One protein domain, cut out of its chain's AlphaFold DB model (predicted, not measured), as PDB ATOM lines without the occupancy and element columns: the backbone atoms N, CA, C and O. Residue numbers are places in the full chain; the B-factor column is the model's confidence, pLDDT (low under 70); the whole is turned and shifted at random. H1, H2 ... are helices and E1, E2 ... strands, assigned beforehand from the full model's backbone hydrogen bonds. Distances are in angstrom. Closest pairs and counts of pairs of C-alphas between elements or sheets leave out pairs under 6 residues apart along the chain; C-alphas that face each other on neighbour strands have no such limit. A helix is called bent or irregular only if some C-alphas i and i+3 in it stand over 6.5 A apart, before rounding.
ATOM      1  N   HIS A  38     -16.302  13.531 -13.588       88.44
ATOM      2  CA  HIS A  38     -15.686  14.776 -14.041       88.44
ATOM      3  C   HIS A  38     -14.563  15.173 -13.088       88.44
ATOM      4  O   HIS A  38     -14.808  15.495 -11.928       88.44
ATOM      5  N   MET A  39     -13.313  15.185 -13.555       90.06
ATOM      6  CA  MET A  39     -12.200  15.684 -12.740       90.06
ATOM      7  C   MET A  39     -12.296  17.208 -12.601       90.06
ATOM      8  O   MET A  39     -12.121  17.931 -13.580       90.06
ATOM      9  N   LEU A  40     -12.537  17.694 -11.383       89.19
ATOM     10  CA  LEU A  40     -12.693  19.125 -11.095       89.19
ATOM     11  C   LEU A  40     -11.350  19.815 -10.895       89.19
ATOM     12  O   LEU A  40     -11.161  20.960 -11.301       89.19
ATOM     13  N   GLY A  41     -10.406  19.121 -10.259       87.88
ATOM     14  CA  GLY A  41      -9.121  19.719  -9.949       87.88
ATOM     15  C   GLY A  41      -8.189  18.820  -9.161       87.88
ATOM     16  O   GLY A  41      -8.597  17.883  -8.477       87.88
ATOM     17  N   LYS A  42      -6.907  19.157  -9.254       87.56
ATOM     18  CA  LYS A  42      -5.802  18.547  -8.522       87.56
ATOM     19  C   LYS A  42      -4.993  19.653  -7.864       87.56
ATOM     20  O   LYS A  42      -4.903  20.756  -8.398       87.56
ATOM     21  N   ASP A  43      -4.385  19.339  -6.729       83.38
ATOM     22  CA  ASP A  43      -3.507  20.268  -6.030       83.38
ATOM     23  C   ASP A  43      -2.333  20.746  -6.914       83.38
ATOM     24  O   ASP A  43      -1.496  19.927  -7.311       83.38
ATOM     25  N   PRO A  44      -2.230  22.056  -7.208       73.06
ATOM     26  CA  PRO A  44      -1.162  22.604  -8.044       73.06
ATOM     27  C   PRO A  44       0.220  22.557  -7.375       73.06
ATOM     28  O   PRO A  44       1.232  22.650  -8.067       73.06
ATOM     29  N   GLU A  45       0.292  22.394  -6.049       76.25
ATOM     30  CA  GLU A  45       1.563  22.300  -5.315       76.25
ATOM     31  C   GLU A  45       2.115  20.861  -5.236       76.25
ATOM     32  O   GLU A  45       3.202  20.637  -4.696       76.25
ATOM     33  N   SER A  46       1.408  19.880  -5.810       70.31
ATOM     34  CA  SER A  46       1.835  18.478  -5.857       70.31
ATOM     35  C   SER A  46       3.026  18.289  -6.815       70.31
ATOM     36  O   SER A  46       2.851  18.067  -8.014       70.31
ATOM     37  N   LYS A  47       4.256  18.310  -6.282       62.38
ATOM     38  CA  LYS A  47       5.509  18.189  -7.061       62.38
ATOM     39  C   LYS A  47       5.750  16.805  -7.677       62.38
ATOM     40  O   LYS A  47       6.473  16.701  -8.666       62.38
ATOM     41  N   THR A  48       5.192  15.732  -7.115       53.19
ATOM     42  CA  THR A  48       5.355  14.361  -7.629       53.19
ATOM     43  C   THR A  48       4.228  13.481  -7.097       53.19
ATOM     44  O   THR A  48       4.154  13.302  -5.894       53.19
ATOM     45  N   GLY A  49       3.379  12.941  -7.979       60.72
ATOM     46  CA  GLY A  49       2.534  11.760  -7.717       60.72
ATOM     47  C   GLY A  49       1.375  11.884  -6.722       60.72
ATOM     48  O   GLY A  49       0.283  11.411  -7.020       60.72
ATOM     49  N   ASP A  50       1.547  12.555  -5.594       61.28
ATOM     50  CA  ASP A  50       0.691  12.344  -4.433       61.28
ATOM     51  C   ASP A  50      -0.245  13.532  -4.264       61.28
ATOM     52  O   ASP A  50       0.132  14.620  -3.841       61.28
ATOM     53  N   SER A  51      -1.467  13.341  -4.742       67.75
ATOM     54  CA  SER A  51      -2.448  14.401  -4.953       67.75
ATOM     55  C   SER A  51      -3.593  14.231  -3.975       67.75
ATOM     56  O   SER A  51      -4.092  13.114  -3.847       67.75
ATOM     57  N   PRO A  52      -4.121  15.325  -3.419       85.75
ATOM     58  CA  PRO A  52      -5.548  15.519  -3.349       85.75
ATOM     59  C   PRO A  52      -6.090  15.812  -4.762       85.75
ATOM     60  O   PRO A  52      -5.662  16.780  -5.400       85.75
ATOM     61  N   THR A  53      -7.029  15.001  -5.247       89.94
ATOM     62  CA  THR A  53      -7.766  15.213  -6.507       89.94
ATOM     63  C   THR A  53      -9.258  15.118  -6.226       89.94
ATOM     64  O   THR A  53      -9.685  14.209  -5.516       89.94
ATOM     65  N   VAL A  54     -10.044  16.037  -6.783       91.31
ATOM     66  CA  VAL A  54     -11.502  16.078  -6.614       91.31
ATOM     67  C   VAL A  54     -12.177  15.748  -7.939       91.31
ATOM     68  O   VAL A  54     -11.829  16.307  -8.983       91.31
ATOM     69  N   TYR A  55     -13.159  14.858  -7.875       91.00
ATOM     70  CA  TYR A  55     -14.020  14.460  -8.979       91.00
ATOM     71  C   TYR A  55     -15.480  14.738  -8.608       91.00
ATOM     72  O   TYR A  55     -15.851  14.599  -7.444       91.00
ATOM     73  N   LEU A  56     -16.300  15.112  -9.587       91.06
ATOM     74  CA  LEU A  56     -17.757  15.108  -9.493       91.06
ATOM     75  C   LEU A  56     -18.273  13.838 -10.163       91.06
ATOM     76  O   LEU A  56     -17.988  13.605 -11.336       91.06
ATOM     77  N   ASP A  57     -19.022  13.047  -9.416       91.38
ATOM     78  CA  ASP A  57     -19.866  11.990  -9.950       91.38
ATOM     79  C   ASP A  57     -21.211  12.610 -10.339       91.38
ATOM     80  O   ASP A  57     -21.980  13.029  -9.470       91.38
ATOM     81  N   ASP A  58     -21.460  12.741 -11.644       87.69
ATOM     82  CA  ASP A  58     -22.686  13.357 -12.151       87.69
ATOM     83  C   ASP A  58     -23.919  12.452 -12.042       87.69
ATOM     84  O   ASP A  58     -25.041  12.959 -12.076       87.69
ATOM     85  N   GLU A  59     -23.736  11.146 -11.841       88.50
ATOM     86  CA  GLU A  59     -24.840  10.214 -11.641       88.50
ATOM     87  C   GLU A  59     -25.388  10.305 -10.219       88.50
ATOM     88  O   GLU A  59     -26.603  10.258 -10.006       88.50
ATOM     89  N   THR A  60     -24.495  10.451  -9.236       89.31
ATOM     90  CA  THR A  60     -24.874  10.491  -7.820       89.31
ATOM     91  C   THR A  60     -24.894  11.903  -7.217       89.31
ATOM     92  O   THR A  60     -25.287  12.049  -6.060       89.31
ATOM     93  N   ASP A  61     -24.508  12.930  -7.990       87.88
ATOM     94  CA  ASP A  61     -24.294  14.331  -7.562       87.88
ATOM     95  C   ASP A  61     -23.381  14.431  -6.322       87.88
ATOM     96  O   ASP A  61     -23.567  15.279  -5.449       87.88
ATOM     97  N   ASN A  62     -22.380  13.546  -6.235       90.25
ATOM     98  CA  ASN A  62     -21.432  13.485  -5.123       90.25
ATOM     99  C   ASN A  62     -20.015  13.866  -5.551       90.25
ATOM    100  O   ASN A  62     -19.585  13.628  -6.680       90.25
ATOM    101  N   TYR A  63     -19.242  14.391  -4.602       91.50
ATOM    102  CA  TYR A  63     -17.810  14.587  -4.787       91.50
ATOM    103  C   TYR A  63     -17.031  13.348  -4.342       91.50
ATOM    104  O   TYR A  63     -17.177  12.890  -3.209       91.50
ATOM    105  N   LEU A  64     -16.142  12.855  -5.202       91.06
ATOM    106  CA  LEU A  64     -15.145  11.850  -4.842       91.06
ATOM    107  C   LEU A  64     -13.791  12.526  -4.660       91.06
ATOM    108  O   LEU A  64     -13.348  13.297  -5.514       91.06
ATOM    109  N   VAL A  65     -13.118  12.220  -3.551       90.75
ATOM    110  CA  VAL A  65     -11.814  12.806  -3.236       90.75
ATOM    111  C   VAL A  65     -10.765  11.719  -3.084       90.75
ATOM    112  O   VAL A  65     -10.844  10.868  -2.202       90.75
ATOM    113  N   GLN A  66      -9.745  11.781  -3.930       89.50
ATOM    114  CA  GLN A  66      -8.499  11.053  -3.735       89.50
ATOM    115  C   GLN A  66      -7.576  11.922  -2.885       89.50
ATOM    116  O   GLN A  66      -7.498  13.113  -3.151       89.50
ATOM    117  N   GLY A  67      -6.873  11.361  -1.902       88.94
ATOM    118  CA  GLY A  67      -5.914  12.101  -1.077       88.94
ATOM    119  C   GLY A  67      -5.177  11.198  -0.089       88.94
ATOM    120  O   GLY A  67      -5.170   9.975  -0.242       88.94
ATOM    121  N   TRP A  68      -4.560  11.793   0.932       86.44
ATOM    122  CA  TRP A  68      -3.819  11.042   1.949       86.44
ATOM    123  C   TRP A  68      -4.726  10.587   3.083       86.44
ATOM    124  O   TRP A  68      -5.392  11.399   3.718       86.44
ATOM    125  N   LYS A  69      -4.698   9.290   3.377       88.75
ATOM    126  CA  LYS A  69      -5.368   8.731   4.549       88.75
ATOM    127  C   LYS A  69      -4.717   9.245   5.839       88.75
ATOM    128  O   LYS A  69      -3.503   9.113   6.011       88.75
ATOM    129  N   VAL A  70      -5.516   9.774   6.765       89.88
ATOM    130  CA  VAL A  70      -5.048  10.188   8.097       89.88
ATOM    131  C   VAL A  70      -4.905   8.947   8.975       89.88
ATOM    132  O   VAL A  70      -5.893   8.381   9.432       89.88
ATOM    133  N   ASN A  71      -3.661   8.528   9.209       87.31
ATOM    134  CA  ASN A  71      -3.317   7.371  10.049       87.31
ATOM    135  C   ASN A  71      -2.601   7.765  11.356       87.31
ATOM    136  O   ASN A  71      -2.055   6.906  12.045       87.31
ATOM    137  N   ASP A  72      -2.541   9.061  11.669       89.31
ATOM    138  CA  ASP A  72      -1.904   9.581  12.881       89.31
ATOM    139  C   ASP A  72      -2.912   9.756  14.034       89.31
ATOM    140  O   ASP A  72      -4.095   9.425  13.911       89.31
ATOM    141  N   GLY A  73      -2.444  10.282  15.171       88.81
ATOM    142  CA  GLY A  73      -3.266  10.483  16.369       88.81
ATOM    143  C   GLY A  73      -4.544  11.300  16.139       88.81
ATOM    144  O   GLY A  73      -5.521  11.073  16.849       88.81
ATOM    145  N   ARG A  74      -4.597  12.159  15.105       92.06
ATOM    146  CA  ARG A  74      -5.797  12.938  14.758       92.06
ATOM    147  C   ARG A  74      -6.963  12.037  14.359       92.06
ATOM    148  O   ARG A  74      -8.111  12.376  14.625       92.06
ATOM    149  N   ARG A  75      -6.697  10.868  13.761       89.38
ATOM    150  CA  ARG A  75      -7.743   9.904  13.377       89.38
ATOM    151  C   ARG A  75      -8.496   9.355  14.590       89.38
ATOM    152  O   ARG A  75      -9.681   9.056  14.463       89.38
ATOM    153  N   SER A  76      -7.819   9.243  15.733       88.69
ATOM    154  CA  SER A  76      -8.388   8.775  17.004       88.69
ATOM    155  C   SER A  76      -9.203   9.846  17.731       88.69
ATOM    156  O   SER A  76      -9.994   9.514  18.607       88.69
ATOM    157  N   GLU A  77      -9.031  11.123  17.380       91.94
ATOM    158  CA  GLU A  77      -9.851  12.225  17.902       91.94
ATOM    159  C   GLU A  77     -11.242  12.273  17.239       91.94
ATOM    160  O   GLU A  77     -12.134  12.981  17.706       91.94
ATOM    161  N   MET A  78     -11.444  11.507  16.162       91.31
ATOM    162  CA  MET A  78     -12.688  11.439  15.400       91.31
ATOM    163  C   MET A  78     -13.457  10.155  15.724       91.31
ATOM    164  O   MET A  78     -12.900   9.058  15.704       91.31
ATOM    165  N   ASN A  79     -14.763  10.276  15.969       91.44
ATOM    166  CA  ASN A  79     -15.643   9.127  16.183       91.44
ATOM    167  C   ASN A  79     -16.148   8.586  14.840       91.44
ATOM    168  O   ASN A  79     -17.186   9.027  14.352       91.44
ATOM    169  N   LEU A  80     -15.396   7.665  14.239       88.06
ATOM    170  CA  LEU A  80     -15.691   7.112  12.917       88.06
ATOM    171  C   LEU A  80     -15.909   5.596  13.001       88.06
ATOM    172  O   LEU A  80     -15.109   4.924  13.659       88.06
ATOM    173  N   PRO A  81     -16.941   5.055  12.336       90.31
ATOM    174  CA  PRO A  81     -17.180   3.620  12.255       90.31
ATOM    175  C   PRO A  81     -16.106   2.905  11.420       90.31
ATOM    176  O   PRO A  81     -15.359   3.522  10.658       90.31
ATOM    177  N   ASP A  82     -16.047   1.578  11.546       85.19
ATOM    178  CA  ASP A  82     -14.997   0.737  10.947       85.19
ATOM    179  C   ASP A  82     -14.952   0.791   9.410       85.19
ATOM    180  O   ASP A  82     -13.913   0.533   8.804       85.19
ATOM    181  N   ASN A  83     -16.078   1.116   8.768       86.81
ATOM    182  CA  ASN A  83     -16.201   1.235   7.316       86.81
ATOM    183  C   ASN A  83     -15.911   2.651   6.789       86.81
ATOM    184  O   ASN A  83     -16.100   2.894   5.597       86.81
ATOM    185  N   GLU A  84     -15.490   3.577   7.653       88.38
ATOM    186  CA  GLU A  84     -15.204   4.966   7.300       88.38
ATOM    187  C   GLU A  84     -13.736   5.333   7.510       88.38
ATOM    188  O   GLU A  84     -13.015   4.810   8.368       88.38
ATOM    189  N   ASP A  85     -13.289   6.297   6.717       89.31
ATOM    190  CA  ASP A  85     -11.911   6.741   6.712       89.31
ATOM    191  C   ASP A  85     -11.801   8.246   6.508       89.31
ATOM    192  O   ASP A  85     -12.743   8.897   6.059       89.31
ATOM    193  N   VAL A  86     -10.638   8.801   6.837       91.06
ATOM    194  CA  VAL A  86     -10.392  10.243   6.752       91.06
ATOM    195  C   VAL A  86      -9.338  10.506   5.707       91.06
ATOM    196  O   VAL A  86      -8.211  10.026   5.816       91.06
ATOM    197  N   ILE A  87      -9.701  11.328   4.730       90.44
ATOM    198  CA  ILE A  87      -8.778  11.842   3.730       90.44
ATOM    199  C   ILE A  87      -8.420  13.283   4.084       90.44
ATOM    200  O   ILE A  87      -9.289  14.138   4.247       90.44
ATOM    201  N   GLU A  88      -7.125  13.556   4.204       88.19
ATOM    202  CA  GLU A  88      -6.602  14.900   4.399       88.19
ATOM    203  C   GLU A  88      -6.597  15.666   3.076       88.19
ATOM    204  O   GLU A  88      -6.028  15.224   2.074       88.19
ATOM    205  N   ILE A  89      -7.228  16.842   3.089       87.69
ATOM    206  CA  ILE A  89      -7.359  17.717   1.925       87.69
ATOM    207  C   ILE A  89      -6.839  19.113   2.302       87.69
ATOM    208  O   ILE A  89      -7.320  19.715   3.265       87.69
ATOM    209  N   PRO A  90      -5.887  19.684   1.542       87.94
ATOM    210  CA  PRO A  90      -5.424  21.048   1.750       87.94
ATOM    211  C   PRO A  90      -6.557  22.068   1.605       87.94
ATOM    212  O   PRO A  90      -7.322  22.030   0.642       87.94
ATOM    213  N   ARG A  91      -6.607  23.068   2.494       87.88
ATOM    214  CA  ARG A  91      -7.652  24.114   2.497       87.88
ATOM    215  C   ARG A  91      -7.810  24.850   1.156       87.88
ATOM    216  O   ARG A  91      -8.906  25.278   0.816       87.88
ATOM    217  N   ARG A  92      -6.738  24.973   0.371       85.69
ATOM    218  CA  ARG A  92      -6.751  25.565  -0.981       85.69
ATOM    219  C   ARG A  92      -7.591  24.785  -2.004       85.69
ATOM    220  O   ARG A  92      -7.991  25.360  -3.008       85.69
ATOM    221  N   MET A  93      -7.881  23.505  -1.761       87.12
ATOM    222  CA  MET A  93      -8.723  22.673  -2.632       87.12
ATOM    223  C   MET A  93     -10.222  22.916  -2.422       87.12
ATOM    224  O   MET A  93     -11.016  22.488  -3.251       87.12
ATOM    225  N   VAL A  94     -10.624  23.614  -1.349       87.06
ATOM    226  CA  VAL A  94     -12.044  23.851  -1.015       87.06
ATOM    227  C   VAL A  94     -12.793  24.561  -2.152       87.06
ATOM    228  O   VAL A  94     -13.983  24.329  -2.338       87.06
ATOM    229  N   GLN A  95     -12.093  25.356  -2.966       86.81
ATOM    230  CA  GLN A  95     -12.659  26.014  -4.150       86.81
ATOM    231  C   GLN A  95     -13.301  25.038  -5.153       86.81
ATOM    232  O   GLN A  95     -14.260  25.412  -5.812       86.81
ATOM    233  N   PHE A  96     -12.832  23.786  -5.237       85.62
ATOM    234  CA  PHE A  96     -13.389  22.782  -6.154       85.62
ATOM    235  C   PHE A  96     -14.718  22.178  -5.673       85.62
ATOM    236  O   PHE A  96     -15.404  21.530  -6.457       85.62
ATOM    237  N   PHE A  97     -15.087  22.381  -4.404       83.69
ATOM    238  CA  PHE A  97     -16.347  21.898  -3.820       83.69
ATOM    239  C   PHE A  97     -17.454  22.951  -3.839       83.69
ATOM    240  O   PHE A  97     -18.599  22.660  -3.502       83.69
TER     241      PHE A  97
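Overview. This is residues 38 to 97 of the 105 residues of an uncharacterized protein of Streptomyces sp. C (UniProt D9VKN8). A small sheet of three antiparallel strands, E1, E2 and E3, is covered on one face by the short last helix, H2, with no named helix on the other face. From E3 the chain runs out in a long open loop, with H1 at its far side well away from the sheet, and comes back to H2; residues 79 to 84 of this loop stand free, and a short pairing of residues 68 to 69 with 87 to 88 ties its two limbs together nearer the sheet. The printed part has 60 residues, with three named strands and then two named helices in the order E1, E2, E3, H1, H2; the sheet's order is E1 - E2 - E3. The class is mixed, helices and strands, with under half of the residues, 27, in named elements. The whole is only just loose, close to compact, with a radius of gyration of the C-alphas of 12.8 A, and it spans 32 by 31 by 19 A.

Along the chain. Begin with the sheet, and find C-alpha 38 at (-15.686, 14.776, -14.041): from there E1, residues 38 to 42, runs 11.9 A from first to last C-alpha. E2, residues 53 to 57, runs 13.0 A. E3, residues 62 to 66, runs 13.2 A and ends at C-alpha 66, at (-8.499, 11.053, -3.735). Look next for H1, residues 73 to 77, which measures 7.0 A from first to last C-alpha and starts at C-alpha 73, at (-3.266, 10.483, 16.369). H2, residues 91 to 97, is 11.0 A long and ends at C-alpha 97, at (-16.347, 21.898, -3.820). H2 is irregular, but only just: C-alphas 92 and 95 are 6.7 A apart, and its line is a rough one.

Arrangement. Start at E2, the inner strand. E1 and E2 form an antiparallel hairpin, with 165 degrees between their directions; look for N 38 and O 56 at 2.8 A and N 54 and O 41 at 2.9 A, both within hydrogen-bond range. E2 and E3 form a second antiparallel hairpin, at 154 degrees, where N 55 and O 64 are 2.8 A apart and N 66 and O 53 are 2.9 A apart, again within hydrogen-bond range. Together E1, E2 and E3 make a meander, each strand the antiparallel neighbour of the one before, and E1 and E3 are the edge strands. H2 is on the sheet at a height over the sheet of 8.6 A. It lies over E2 and runs along the strands, at 17 degrees to E2 on the local plane. The closest C-alphas of E1 and H2 are those of Leu 40 and Phe 96, 6.2 A apart. The closest of E2 and H2 are those of Val 54 and Phe 96, 7.0 A apart. H1 is not on the sheet, with 0 pairs of C-alphas within 10 A, and it is apart from H2. In the helices' backbones, 0 of 1 O i to N i+4 pairs in H1 and 0 of 3 in H2 are within hydrogen-bond range, while 2 of 2 O i to N i+3 pairs in H1 and 3 of 4 in H2 are.

Size, cuts and confidence. The two C-alphas farthest apart are those of Glu 59 and Gly 73, at 35.4 A. The printed part has no cut. The link from H1 to H2, residues 78 to 90, is long; that from E2 to E3 is tight, and those from E1 to E2 and from E3 to H1 are short. The mean pLDDT of the printed part is 85.7; look at residues 47 to 51, in the link from E1 to E2, for the five residues under 70.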